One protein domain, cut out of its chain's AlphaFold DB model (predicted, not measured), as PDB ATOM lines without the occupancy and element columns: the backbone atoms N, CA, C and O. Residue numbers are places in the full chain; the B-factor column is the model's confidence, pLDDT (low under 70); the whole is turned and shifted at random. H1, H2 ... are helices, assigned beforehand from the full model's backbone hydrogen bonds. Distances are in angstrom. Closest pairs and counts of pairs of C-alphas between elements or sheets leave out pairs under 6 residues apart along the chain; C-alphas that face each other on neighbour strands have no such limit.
ATOM      1  N   THR A   2     -36.395  -5.883 -26.847       66.12
ATOM      2  CA  THR A   2     -35.371  -6.256 -27.844       66.12
ATOM      3  C   THR A   2     -34.051  -5.483 -27.700       66.12
ATOM      4  O   THR A   2     -32.987  -6.082 -27.784       66.12
ATOM      5  N   HIS A   3     -34.109  -4.194 -27.359       74.88
ATOM      6  CA  HIS A   3     -32.924  -3.343 -27.152       74.88
ATOM      7  C   HIS A   3     -32.048  -3.771 -25.963       74.88
ATOM      8  O   HIS A   3     -30.838  -3.575 -25.971       74.88
ATOM      9  N   ILE A   4     -32.640  -4.416 -24.950       79.19
ATOM     10  CA  ILE A   4     -31.896  -4.923 -23.785       79.19
ATOM     11  C   ILE A   4     -30.913  -6.017 -24.225       79.19
ATOM     12  O   ILE A   4     -29.769  -6.034 -23.778       79.19
ATOM     13  N   TRP A   5     -31.325  -6.885 -25.153       77.19
ATOM     14  CA  TRP A   5     -30.458  -7.924 -25.711       77.19
ATOM     15  C   TRP A   5     -29.301  -7.345 -26.530       77.19
ATOM     16  O   TRP A   5     -28.200  -7.885 -26.468       77.19
ATOM     17  N   ALA A   6     -29.515  -6.227 -27.232       75.19
ATOM     18  CA  ALA A   6     -28.452  -5.531 -27.957       75.19
ATOM     19  C   ALA A   6     -27.377  -4.985 -27.003       75.19
ATOM     20  O   ALA A   6     -26.189  -5.153 -27.263       75.19
ATOM     21  N   VAL A   7     -27.782  -4.406 -25.865       77.25
ATOM     22  CA  VAL A   7     -26.850  -3.922 -24.830       77.25
ATOM     23  C   VAL A   7     -26.040  -5.075 -24.236       77.25
ATOM     24  O   VAL A   7     -24.819  -4.981 -24.137       77.25
ATOM     25  N   TRP A   8     -26.691  -6.187 -23.885       81.31
ATOM     26  CA  TRP A   8     -25.995  -7.369 -23.366       81.31
ATOM     27  C   TRP A   8     -25.000  -7.951 -24.371       81.31
ATOM     28  O   TRP A   8     -23.866  -8.261 -24.006       81.31
ATOM     29  N   LEU A   9     -25.397  -8.062 -25.641       78.31
ATOM     30  CA  LEU A   9     -24.522  -8.543 -26.707       78.31
ATOM     31  C   LEU A   9     -23.339  -7.593 -26.934       78.31
ATOM     32  O   LEU A   9     -22.216  -8.061 -27.089       78.31
ATOM     33  N   ALA A  10     -23.566  -6.277 -26.898       74.88
ATOM     34  CA  ALA A  10     -22.515  -5.271 -27.026       74.88
ATOM     35  C   ALA A  10     -21.457  -5.402 -25.919       74.88
ATOM     36  O   ALA A  10     -20.265  -5.391 -26.211       74.88
ATOM     37  N   LEU A  11     -21.877  -5.597 -24.664       73.75
ATOM     38  CA  LEU A  11     -20.959  -5.782 -23.534       73.75
ATOM     39  C   LEU A  11     -20.167  -7.095 -23.623       73.75
ATOM     40  O   LEU A  11     -18.982  -7.129 -23.293       73.75
ATOM     41  N   LEU A  12     -20.802  -8.177 -24.085       77.81
ATOM     42  CA  LEU A  12     -20.118  -9.452 -24.324       77.81
ATOM     43  C   LEU A  12     -19.089  -9.337 -25.452       77.81
ATOM     44  O   LEU A  12     -17.976  -9.843 -25.317       77.81
ATOM     45  N   PRO A  25     -16.111   4.401 -34.883       72.31
ATOM     46  CA  PRO A  25     -16.878   5.589 -35.255       72.31
ATOM     47  C   PRO A  25     -16.618   6.783 -34.329       72.31
ATOM     48  O   PRO A  25     -16.543   7.920 -34.788       72.31
ATOM     49  N   VAL A  26     -16.401   6.532 -33.034       74.38
ATOM     50  CA  VAL A  26     -16.075   7.573 -32.047       74.38
ATOM     51  C   VAL A  26     -14.749   8.269 -32.368       74.38
ATOM     52  O   VAL A  26     -14.660   9.494 -32.265       74.38
ATOM     53  N   CYS A  27     -13.738   7.536 -32.845       74.44
ATOM     54  CA  CYS A  27     -12.485   8.140 -33.298       74.44
ATOM     55  C   CYS A  27     -12.708   9.055 -34.508       74.44
ATOM     56  O   CYS A  27     -12.107  10.126 -34.575       74.44
ATOM     57  N   TRP A  28     -13.584   8.679 -35.443       80.94
ATOM     58  CA  TRP A  28     -13.917   9.521 -36.598       80.94
ATOM     59  C   TRP A  28     -14.657  10.793 -36.189       80.94
ATOM     60  O   TRP A  28     -14.335  11.869 -36.691       80.94
ATOM     61  N   ILE A  29     -15.579  10.706 -35.224       83.56
ATOM     62  CA  ILE A  29     -16.243  11.884 -34.645       83.56
ATOM     63  C   ILE A  29     -15.202  12.810 -34.001       83.56
ATOM     64  O   ILE A  29     -15.191  14.009 -34.279       83.56
ATOM     65  N   GLY A  30     -14.275  12.263 -33.208       79.19
ATOM     66  CA  GLY A  30     -13.180  13.028 -32.605       79.19
ATOM     67  C   GLY A  30     -12.271  13.695 -33.644       79.19
ATOM     68  O   GLY A  30     -11.924  14.869 -33.504       79.19
ATOM     69  N   GLN A  31     -11.940  12.995 -34.732       82.62
ATOM     70  CA  GLN A  31     -11.179  13.556 -35.854       82.62
ATOM     71  C   GLN A  31     -11.945  14.674 -36.568       82.62
ATOM     72  O   GLN A  31     -11.344  15.699 -36.895       82.62
ATOM     73  N   MET A  32     -13.258  14.516 -36.765       82.69
ATOM     74  CA  MET A  32     -14.120  15.541 -37.356       82.69
ATOM     75  C   MET A  32     -14.160  16.796 -36.480       82.69
ATOM     76  O   MET A  32     -13.945  17.898 -36.985       82.69
ATOM     77  N   ILE A  33     -14.332  16.638 -35.164       83.81
ATOM     78  CA  ILE A  33     -14.275  17.749 -34.204       83.81
ATOM     79  C   ILE A  33     -12.905  18.430 -34.265       83.81
ATOM     80  O   ILE A  33     -12.842  19.646 -34.420       83.81
ATOM     81  N   ALA A  34     -11.803  17.677 -34.212       81.62
ATOM     82  CA  ALA A  34     -10.448  18.233 -34.253       81.62
ATOM     83  C   ALA A  34     -10.121  18.930 -35.586       81.62
ATOM     84  O   ALA A  34      -9.326  19.873 -35.632       81.62
ATOM     85  N   PHE A  35     -10.696  18.462 -36.694       83.50
ATOM     86  CA  PHE A  35     -10.588  19.115 -37.994       83.50
ATOM     87  C   PHE A  35     -11.357  20.439 -38.007       83.50
ATOM     88  O   PHE A  35     -10.791  21.471 -38.381       83.50
ATOM     89  N   MET A  36     -12.613  20.425 -37.554       79.69
ATOM     90  CA  MET A  36     -13.464  21.613 -37.479       79.69
ATOM     91  C   MET A  36     -12.905  22.643 -36.498       79.69
ATOM     92  O   MET A  36     -12.872  23.823 -36.825       79.69
ATOM     93  N   ASP A  37     -12.389  22.222 -35.345       81.62
ATOM     94  CA  ASP A  37     -11.768  23.110 -34.364       81.62
ATOM     95  C   ASP A  37     -10.525  23.802 -34.950       81.62
ATOM     96  O   ASP A  37     -10.436  25.028 -34.942       81.62
ATOM     97  N   ARG A  38      -9.620  23.061 -35.607       80.19
ATOM     98  CA  ARG A  38      -8.419  23.646 -36.239       80.19
ATOM     99  C   ARG A  38      -8.723  24.673 -37.336       80.19
ATOM    100  O   ARG A  38      -7.935  25.608 -37.524       80.19
ATOM    101  N   HIS A  39      -9.831  24.514 -38.056       78.69
ATOM    102  CA  HIS A  39     -10.215  25.407 -39.154       78.69
ATOM    103  C   HIS A  39     -11.112  26.560 -38.697       78.69
ATOM    104  O   HIS A  39     -10.944  27.692 -39.152       78.69
ATOM    105  N   LEU A  40     -12.048  26.301 -37.784       75.12
ATOM    106  CA  LEU A  40     -13.062  27.265 -37.374       75.12
ATOM    107  C   LEU A  40     -12.639  28.059 -36.134       75.12
ATOM    108  O   LEU A  40     -12.971  29.240 -36.049       75.12
ATOM    109  N   ASN A  41     -11.838  27.510 -35.219       70.62
ATOM    110  CA  ASN A  41     -11.462  28.163 -33.958       70.62
ATOM    111  C   ASN A  41     -10.349  29.230 -34.104       70.62
ATOM    112  O   ASN A  41      -9.505  29.431 -33.233       70.62
ATOM    113  N   LYS A  42     -10.345  29.957 -35.228       73.69
ATOM    114  CA  LYS A  42      -9.458  31.094 -35.511       73.69
ATOM    115  C   LYS A  42     -10.273  32.388 -35.668       73.69
ATOM    116  O   LYS A  42     -11.378  32.382 -36.217       73.69
ATOM    117  N   GLY A  43      -9.716  33.509 -35.197       74.75
ATOM    118  CA  GLY A  43     -10.311  34.853 -35.312       74.75
ATOM    119  C   GLY A  43     -11.355  35.217 -34.240       74.75
ATOM    120  O   GLY A  43     -11.380  34.633 -33.154       74.75
ATOM    121  N   ARG A  44     -12.197  36.221 -34.537       73.19
ATOM    122  CA  ARG A  44     -13.340  36.651 -33.701       73.19
ATOM    123  C   ARG A  44     -14.464  35.592 -33.726       73.19
ATOM    124  O   ARG A  44     -14.518  34.775 -34.640       73.19
ATOM    125  N   TRP A  45     -15.366  35.618 -32.735       75.94
ATOM    126  CA  TRP A  45     -16.539  34.720 -32.625       75.94
ATOM    127  C   TRP A  45     -16.261  33.228 -32.344       75.94
ATOM    128  O   TRP A  45     -17.066  32.366 -32.694       75.94
ATOM    129  N   ARG A  46     -15.169  32.899 -31.640       77.38
ATOM    130  CA  ARG A  46     -14.810  31.507 -31.282       77.38
ATOM    131  C   ARG A  46     -15.948  30.718 -30.619       77.38
ATOM    132  O   ARG A  46     -16.206  29.586 -31.008       77.38
ATOM    133  N   LYS A  47     -16.684  31.337 -29.683       77.38
ATOM    134  CA  LYS A  47     -17.828  30.695 -29.004       77.38
ATOM    135  C   LYS A  47     -18.946  30.301 -29.979       77.38
ATOM    136  O   LYS A  47     -19.429  29.177 -29.920       77.38
ATOM    137  N   GLY A  48     -19.316  31.192 -30.904       80.69
ATOM    138  CA  GLY A  48     -20.366  30.919 -31.896       80.69
ATOM    139  C   GLY A  48     -19.975  29.808 -32.872       80.69
ATOM    140  O   GLY A  48     -20.781  28.936 -33.177       80.69
ATOM    141  N   LYS A  49     -18.705  29.780 -33.289       81.12
ATOM    142  CA  LYS A  49     -18.174  28.710 -34.142       81.12
ATOM    143  C   LYS A  49     -18.106  27.363 -33.418       81.12
ATOM    144  O   LYS A  49     -18.385  26.345 -34.034       81.12
ATOM    145  N   GLY A  50     -17.810  27.359 -32.117       83.25
ATOM    146  CA  GLY A  50     -17.881  26.152 -31.286       83.25
ATOM    147  C   GLY A  50     -19.299  25.579 -31.197       83.25
ATOM    148  O   GLY A  50     -19.484  24.383 -31.399       83.25
ATOM    149  N   ILE A  51     -20.308  26.432 -30.979       86.44
ATOM    150  CA  ILE A  51     -21.725  26.020 -30.969       86.44
ATOM    151  C   ILE A  51     -22.141  25.472 -32.339       86.44
ATOM    152  O   ILE A  51     -22.822  24.452 -32.414       86.44
ATOM    153  N   PHE A  52     -21.700  26.110 -33.424       86.69
ATOM    154  CA  PHE A  52     -21.957  25.619 -34.775       86.69
ATOM    155  C   PHE A  52     -21.337  24.234 -35.011       86.69
ATOM    156  O   PHE A  52     -22.027  23.334 -35.480       86.69
ATOM    157  N   THR A  53     -20.070  24.034 -34.631       85.75
ATOM    158  CA  THR A  53     -19.407  22.723 -34.705       85.75
ATOM    159  C   THR A  53     -20.168  21.668 -33.911       85.75
ATOM    160  O   THR A  53     -20.407  20.585 -34.436       85.75
ATOM    161  N   LEU A  54     -20.599  21.983 -32.684       86.94
ATOM    162  CA  LEU A  54     -21.410  21.077 -31.869       86.94
ATOM    163  C   LEU A  54     -22.689  20.669 -32.606       86.94
ATOM    164  O   LEU A  54     -22.968  19.480 -32.730       86.94
ATOM    165  N   PHE A  55     -23.434  21.643 -33.133       90.88
ATOM    166  CA  PHE A  55     -24.686  21.379 -33.834       90.88
ATOM    167  C   PHE A  55     -24.460  20.493 -35.064       90.88
ATOM    168  O   PHE A  55     -25.125  19.474 -35.214       90.88
ATOM    169  N   VAL A  56     -23.466  20.818 -35.894       89.75
ATOM    170  CA  VAL A  56     -23.115  20.023 -37.079       89.75
ATOM    171  C   VAL A  56     -22.743  18.594 -36.692       89.75
ATOM    172  O   VAL A  56     -23.287  17.650 -37.259       89.75
ATOM    173  N   VAL A  57     -21.859  18.416 -35.710       88.94
ATOM    174  CA  VAL A  57     -21.398  17.089 -35.283       88.94
ATOM    175  C   VAL A  57     -22.555  16.264 -34.722       88.94
ATOM    176  O   VAL A  57     -22.722  15.110 -35.122       88.94
ATOM    177  N   CYS A  58     -23.384  16.841 -33.848       89.38
ATOM    178  CA  CYS A  58     -24.541  16.159 -33.276       89.38
ATOM    179  C   CYS A  58     -25.567  15.782 -34.348       89.38
ATOM    180  O   CYS A  58     -26.004  14.635 -34.389       89.38
ATOM    181  N   THR A  59     -25.925  16.708 -35.242       90.50
ATOM    182  CA  THR A  59     -26.904  16.454 -36.305       90.50
ATOM    183  C   THR A  59     -26.408  15.385 -37.275       90.50
ATOM    184  O   THR A  59     -27.151  14.453 -37.573       90.50
ATOM    185  N   VAL A  60     -25.153  15.460 -37.727       89.62
ATOM    186  CA  VAL A  60     -24.567  14.461 -38.635       89.62
ATOM    187  C   VAL A  60     -24.515  13.087 -37.970       89.62
ATOM    188  O   VAL A  60     -24.966  12.105 -38.557       89.62
ATOM    189  N   THR A  61     -24.033  13.014 -36.727       88.00
ATOM    190  CA  THR A  61     -23.933  11.747 -35.988       88.00
ATOM    191  C   THR A  61     -25.309  11.123 -35.763       88.00
ATOM    192  O   THR A  61     -25.467   9.915 -35.945       88.00
ATOM    193  N   LEU A  62     -26.317  11.935 -35.429       88.38
ATOM    194  CA  LEU A  62     -27.690  11.478 -35.219       88.38
ATOM    195  C   LEU A  62     -28.298  10.949 -36.515       88.38
ATOM    196  O   LEU A  62     -28.814   9.836 -36.520       88.38
ATOM    197  N   ILE A  63     -28.211  11.706 -37.613       91.12
ATOM    198  CA  ILE A  63     -28.781  11.307 -38.908       91.12
ATOM    199  C   ILE A  63     -28.157   9.997 -39.391       91.12
ATOM    200  O   ILE A  63     -28.887   9.090 -39.788       91.12
ATOM    201  N   ILE A  64     -26.827   9.878 -39.326       88.38
ATOM    202  CA  ILE A  64     -26.123   8.670 -39.765       88.38
ATOM    203  C   ILE A  64     -26.514   7.484 -38.886       88.38
ATOM    204  O   ILE A  64     -26.957   6.469 -39.415       88.38
ATOM    205  N   SER A  65     -26.404   7.615 -37.562       86.56
ATOM    206  CA  SER A  65     -26.685   6.512 -36.631       86.56
ATOM    207  C   SER A  65     -28.139   6.054 -36.728       86.56
ATOM    208  O   SER A  65     -28.411   4.863 -36.860       86.56
ATOM    209  N   TYR A  66     -29.082   7.000 -36.730       87.38
ATOM    210  CA  TYR A  66     -30.506   6.702 -36.842       87.38
ATOM    211  C   TYR A  66     -30.850   6.074 -38.196       87.38
ATOM    212  O   TYR A  66     -31.537   5.054 -38.247       87.38
ATOM    213  N   GLY A  67     -30.330   6.634 -39.292       87.94
ATOM    214  CA  GLY A  67     -30.530   6.101 -40.636       87.94
ATOM    215  C   GLY A  67     -29.995   4.676 -40.783       87.94
ATOM    216  O   GLY A  67     -30.672   3.830 -41.372       87.94
ATOM    217  N   LEU A  68     -28.826   4.385 -40.200       86.19
ATOM    218  CA  LEU A  68     -28.224   3.052 -40.214       86.19
ATOM    219  C   LEU A  68     -29.095   2.041 -39.461       86.19
ATOM    220  O   LEU A  68     -29.394   0.975 -39.994       86.19
ATOM    221  N   ILE A  69     -29.541   2.397 -38.252       86.81
ATOM    222  CA  ILE A  69     -30.373   1.533 -37.407       86.81
ATOM    223  C   ILE A  69     -31.708   1.248 -38.099       86.81
ATOM    224  O   ILE A  69     -32.075   0.087 -38.273       86.81
ATOM    225  N   VAL A  70     -32.418   2.283 -38.557       87.88
ATOM    226  CA  VAL A  70     -33.717   2.116 -39.228       87.88
ATOM    227  C   VAL A  70     -33.578   1.259 -40.485       87.88
ATOM    228  O   VAL A  70     -34.384   0.355 -40.697       87.88
ATOM    229  N   SER A  71     -32.544   1.494 -41.294       87.44
ATOM    230  CA  SER A  71     -32.291   0.696 -42.499       87.44
ATOM    231  C   SER A  71     -31.950  -0.758 -42.156       87.44
ATOM    232  O   SER A  71     -32.465  -1.672 -42.794       87.44
ATOM    233  N   ALA A  72     -31.155  -0.998 -41.113       87.12
ATOM    234  CA  ALA A  72     -30.796  -2.345 -40.677       87.12
ATOM    235  C   ALA A  72     -32.021  -3.144 -40.199       87.12
ATOM    236  O   ALA A  72     -32.213  -4.284 -40.624       87.12
ATOM    237  N   TYR A  73     -32.901  -2.523 -39.405       85.44
ATOM    238  CA  TYR A  73     -34.159  -3.137 -38.966       85.44
ATOM    239  C   TYR A  73     -35.145  -3.392 -40.116       85.44
ATOM    240  O   TYR A  73     -35.965  -4.304 -40.020       85.44
ATOM    241  N   ARG A  74     -35.065  -2.626 -41.214       86.50
ATOM    242  CA  ARG A  74     -35.858  -2.865 -42.434       86.50
ATOM    243  C   ARG A  74     -35.389  -4.088 -43.222       86.50
ATOM    244  O   ARG A  74     -36.224  -4.718 -43.862       86.50
ATOM    245  N   LEU A  75     -34.094  -4.411 -43.194       85.19
ATOM    246  CA  LEU A  75     -33.547  -5.588 -43.879       85.19
ATOM    247  C   LEU A  75     -33.824  -6.875 -43.097       85.19
ATOM    248  O   LEU A  75     -34.273  -7.865 -43.670       85.19
ATOM    249  N   SER A  76     -33.524  -6.886 -41.799       83.56
ATOM    250  CA  SER A  76     -33.752  -8.046 -40.938       83.56
ATOM    251  C   SER A  76     -33.708  -7.651 -39.469       83.56
ATOM    252  O   SER A  76     -32.863  -6.868 -39.039       83.56
ATOM    253  N   PHE A  77     -34.580  -8.263 -38.671       81.12
ATOM    254  CA  PHE A  77     -34.644  -8.043 -37.230       81.12
ATOM    255  C   PHE A  77     -33.330  -8.405 -36.513       81.12
ATOM    256  O   PHE A  77     -32.847  -7.642 -35.680       81.12
ATOM    257  N   ILE A  78     -32.714  -9.535 -36.875       82.19
ATOM    258  CA  ILE A  78     -31.440  -9.986 -36.286       82.19
ATOM    259  C   ILE A  78     -30.297  -9.047 -36.693       82.19
ATOM    260  O   ILE A  78     -29.436  -8.717 -35.880       82.19
ATOM    261  N   PHE A  79     -30.314  -8.579 -37.943       80.94
ATOM    262  CA  PHE A  79     -29.302  -7.658 -38.455       80.94
ATOM    263  C   PHE A  79     -29.389  -6.277 -37.787       80.94
ATOM    264  O   PHE A  79     -28.359  -5.702 -37.438       80.94
ATOM    265  N   GLY A  80     -30.604  -5.784 -37.526       83.12
ATOM    266  CA  GLY A  80     -30.839  -4.563 -36.750       83.12
ATOM    267  C   GLY A  80     -30.218  -4.620 -35.353       83.12
ATOM    268  O   GLY A  80     -29.480  -3.711 -34.979       83.12
ATOM    269  N   ILE A  81     -30.430  -5.723 -34.625       81.81
ATOM    270  CA  ILE A  81     -29.842  -5.936 -33.289       81.81
ATOM    271  C   ILE A  81     -28.311  -5.936 -33.347       81.81
ATOM    272  O   ILE A  81     -27.669  -5.334 -32.489       81.81
ATOM    273  N   PHE A  82     -27.714  -6.586 -34.349       82.00
ATOM    274  CA  PHE A  82     -26.258  -6.646 -34.495       82.00
ATOM    275  C   PHE A  82     -25.640  -5.263 -34.736       82.00
ATOM    276  O   PHE A  82     -24.664  -4.891 -34.086       82.00
ATOM    277  N   ILE A  83     -26.233  -4.477 -35.636       83.06
ATOM    278  CA  ILE A  83     -25.785  -3.114 -35.936       83.06
ATOM    279  C   ILE A  83     -25.951  -2.191 -34.725       83.06
ATOM    280  O   ILE A  83     -25.038  -1.434 -34.399       83.06
ATOM    281  N   GLU A  84     -27.087  -2.271 -34.031       83.12
ATOM    282  CA  GLU A  84     -27.327  -1.516 -32.800       83.12
ATOM    283  C   GLU A  84     -26.296  -1.875 -31.719       83.12
ATOM    284  O   GLU A  84     -25.701  -0.982 -31.113       83.12
ATOM    285  N   ALA A  85     -26.003  -3.168 -31.541       80.62
ATOM    286  CA  ALA A  85     -24.979  -3.636 -30.615       80.62
ATOM    287  C   ALA A  85     -23.580  -3.115 -30.987       80.62
ATOM    288  O   ALA A  85     -22.862  -2.660 -30.100       80.62
ATOM    289  N   MET A  86     -23.202  -3.101 -32.273       78.62
ATOM    290  CA  MET A  86     -21.933  -2.506 -32.719       78.62
ATOM    291  C   MET A  86     -21.857  -1.008 -32.409       78.62
ATOM    292  O   MET A  86     -20.836  -0.533 -31.911       78.62
ATOM    293  N   ILE A  87     -22.926  -0.249 -32.664       79.88
ATOM    294  CA  ILE A  87     -22.950   1.190 -32.367       79.88
ATOM    295  C   ILE A  87     -22.774   1.419 -30.861       79.88
ATOM    296  O   ILE A  87     -21.931   2.226 -30.469       79.88
ATOM    297  N   ILE A  88     -23.492   0.674 -30.015       79.62
ATOM    298  CA  ILE A  88     -23.395   0.776 -28.549       79.62
ATOM    299  C   ILE A  88     -21.997   0.389 -28.057       79.62
ATOM    300  O   ILE A  88     -21.395   1.144 -27.293       79.62
ATOM    301  N   PHE A  89     -21.467  -0.740 -28.533       74.62
ATOM    302  CA  PHE A  89     -20.109  -1.211 -28.249       74.62
ATOM    303  C   PHE A  89     -19.088  -0.105 -28.528       74.62
ATOM    304  O   PHE A  89     -18.327   0.281 -27.644       74.62
ATOM    305  N   THR A  90     -19.143   0.495 -29.721       71.75
ATOM    306  CA  THR A  90     -18.184   1.544 -30.086       71.75
ATOM    307  C   THR A  90     -18.395   2.849 -29.326       71.75
ATOM    308  O   THR A  90     -17.429   3.584 -29.151       71.75
ATOM    309  N   SER A  91     -19.621   3.137 -28.879       74.38
ATOM    310  CA  SER A  91     -19.968   4.375 -28.173       74.38
ATOM    311  C   SER A  91     -19.530   4.369 -26.713       74.38
ATOM    312  O   SER A  91     -19.093   5.400 -26.208       74.38
ATOM    313  N   ILE A  92     -19.670   3.234 -26.023       71.69
ATOM    314  CA  ILE A  92     -19.345   3.127 -24.594       71.69
ATOM    315  C   ILE A  92     -17.861   2.790 -24.402       71.69
ATOM    316  O   ILE A  92     -17.262   3.302 -23.460       71.69
ATOM    317  N   ALA A  93     -17.283   1.955 -25.281       70.44
ATOM    318  CA  ALA A  93     -15.883   1.508 -25.258       70.44
ATOM    319  C   ALA A  93     -15.304   1.325 -23.831       70.44
ATOM    320  O   ALA A  93     -14.260   1.902 -23.503       70.44
TER     321      ALA A  93
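What this domain is: This is residues 2 to 12 and 25 to 93 of the 143 residues of the protein "Cobalamin biosynthesis protein CbiB" of Anoxybacillus sp. BCO1 (UniProt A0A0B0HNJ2). One long helix, H3, runs nearly the whole length of the model, and a shorter helix folds back along it from each end: H2 at one end and H4 at the other, each making a narrow V with H3. The free ends of H2 and H4 meet, and H1 crosses H4 on the side away from H3. The printed part has 80 residues with four named helices, in the order H1, H2, H3, H4, and no named strand; the class is all helix. The whole is loose, with a radius of gyration of the C-alphas of 16.1 A, and spans 50 by 25 by 16 A.

Where its parts are: H3, residues 46 to 75, is the longest helix, 43.4 A from C-alpha 46 at (-14.810, 31.507, -31.282) to C-alpha 75 at (-33.547, -5.588, -43.879). H2, residues 25 to 40, is 22.1 A long. H4, residues 77 to 92, is 22.8 A long and ends with C-alpha 92 at (-19.345, 3.127, -24.594). H1, residues 2 to 12, is 16.0 A long and begins with C-alpha 2 at (-35.371, -6.256, -27.844).

How they stand to each other: H4 is the hub, touching the three other helices. H3 touches H4 with residues 65 to 74 alone; the closest C-alphas, those of Tyr 73 and Gly 80, are 4.2 A apart. This helical hairpin has a shallow tilt of 27 degrees, opposite ways. H2 and H3 form another helical hairpin, at a shallow tilt of 28 degrees, opposite ways, and their closest C-alphas, those of Leu 40 and Lys 49, are 6.2 A apart. H2 and H4 touch only at their ends, residues 25 to 26 and 90 to 91; the closest C-alphas, those of Val 26 and Ser 91, are 6.4 A apart. H1 touches H4 at a steep tilt of 52 degrees, the same way, with the C-alphas of Ala 10 and Ala 85 closest at 4.7 A. H1 is apart from H2 and from H3. With two of three tilts shallow, the pairs that touch other than at their ends are mostly aligned, but only just. Every O i to N i+4 pair is within hydrogen-bond range in H2, H3 and H4, and 6 of 7 are in H1.

The domain as a whole: The two C-alphas farthest apart, those of Arg 44 and Ile 78, are 50.1 A apart. Residues 13 to 24 are not printed, and C-alphas 12 and 25 are 18.9 A apart across this cut. The links from H2 to H3 and from H3 to H4 are tight, with 5 residues and 1 residue between the helices. The mean pLDDT of the printed part is 81.2, and residue 2 is under 70.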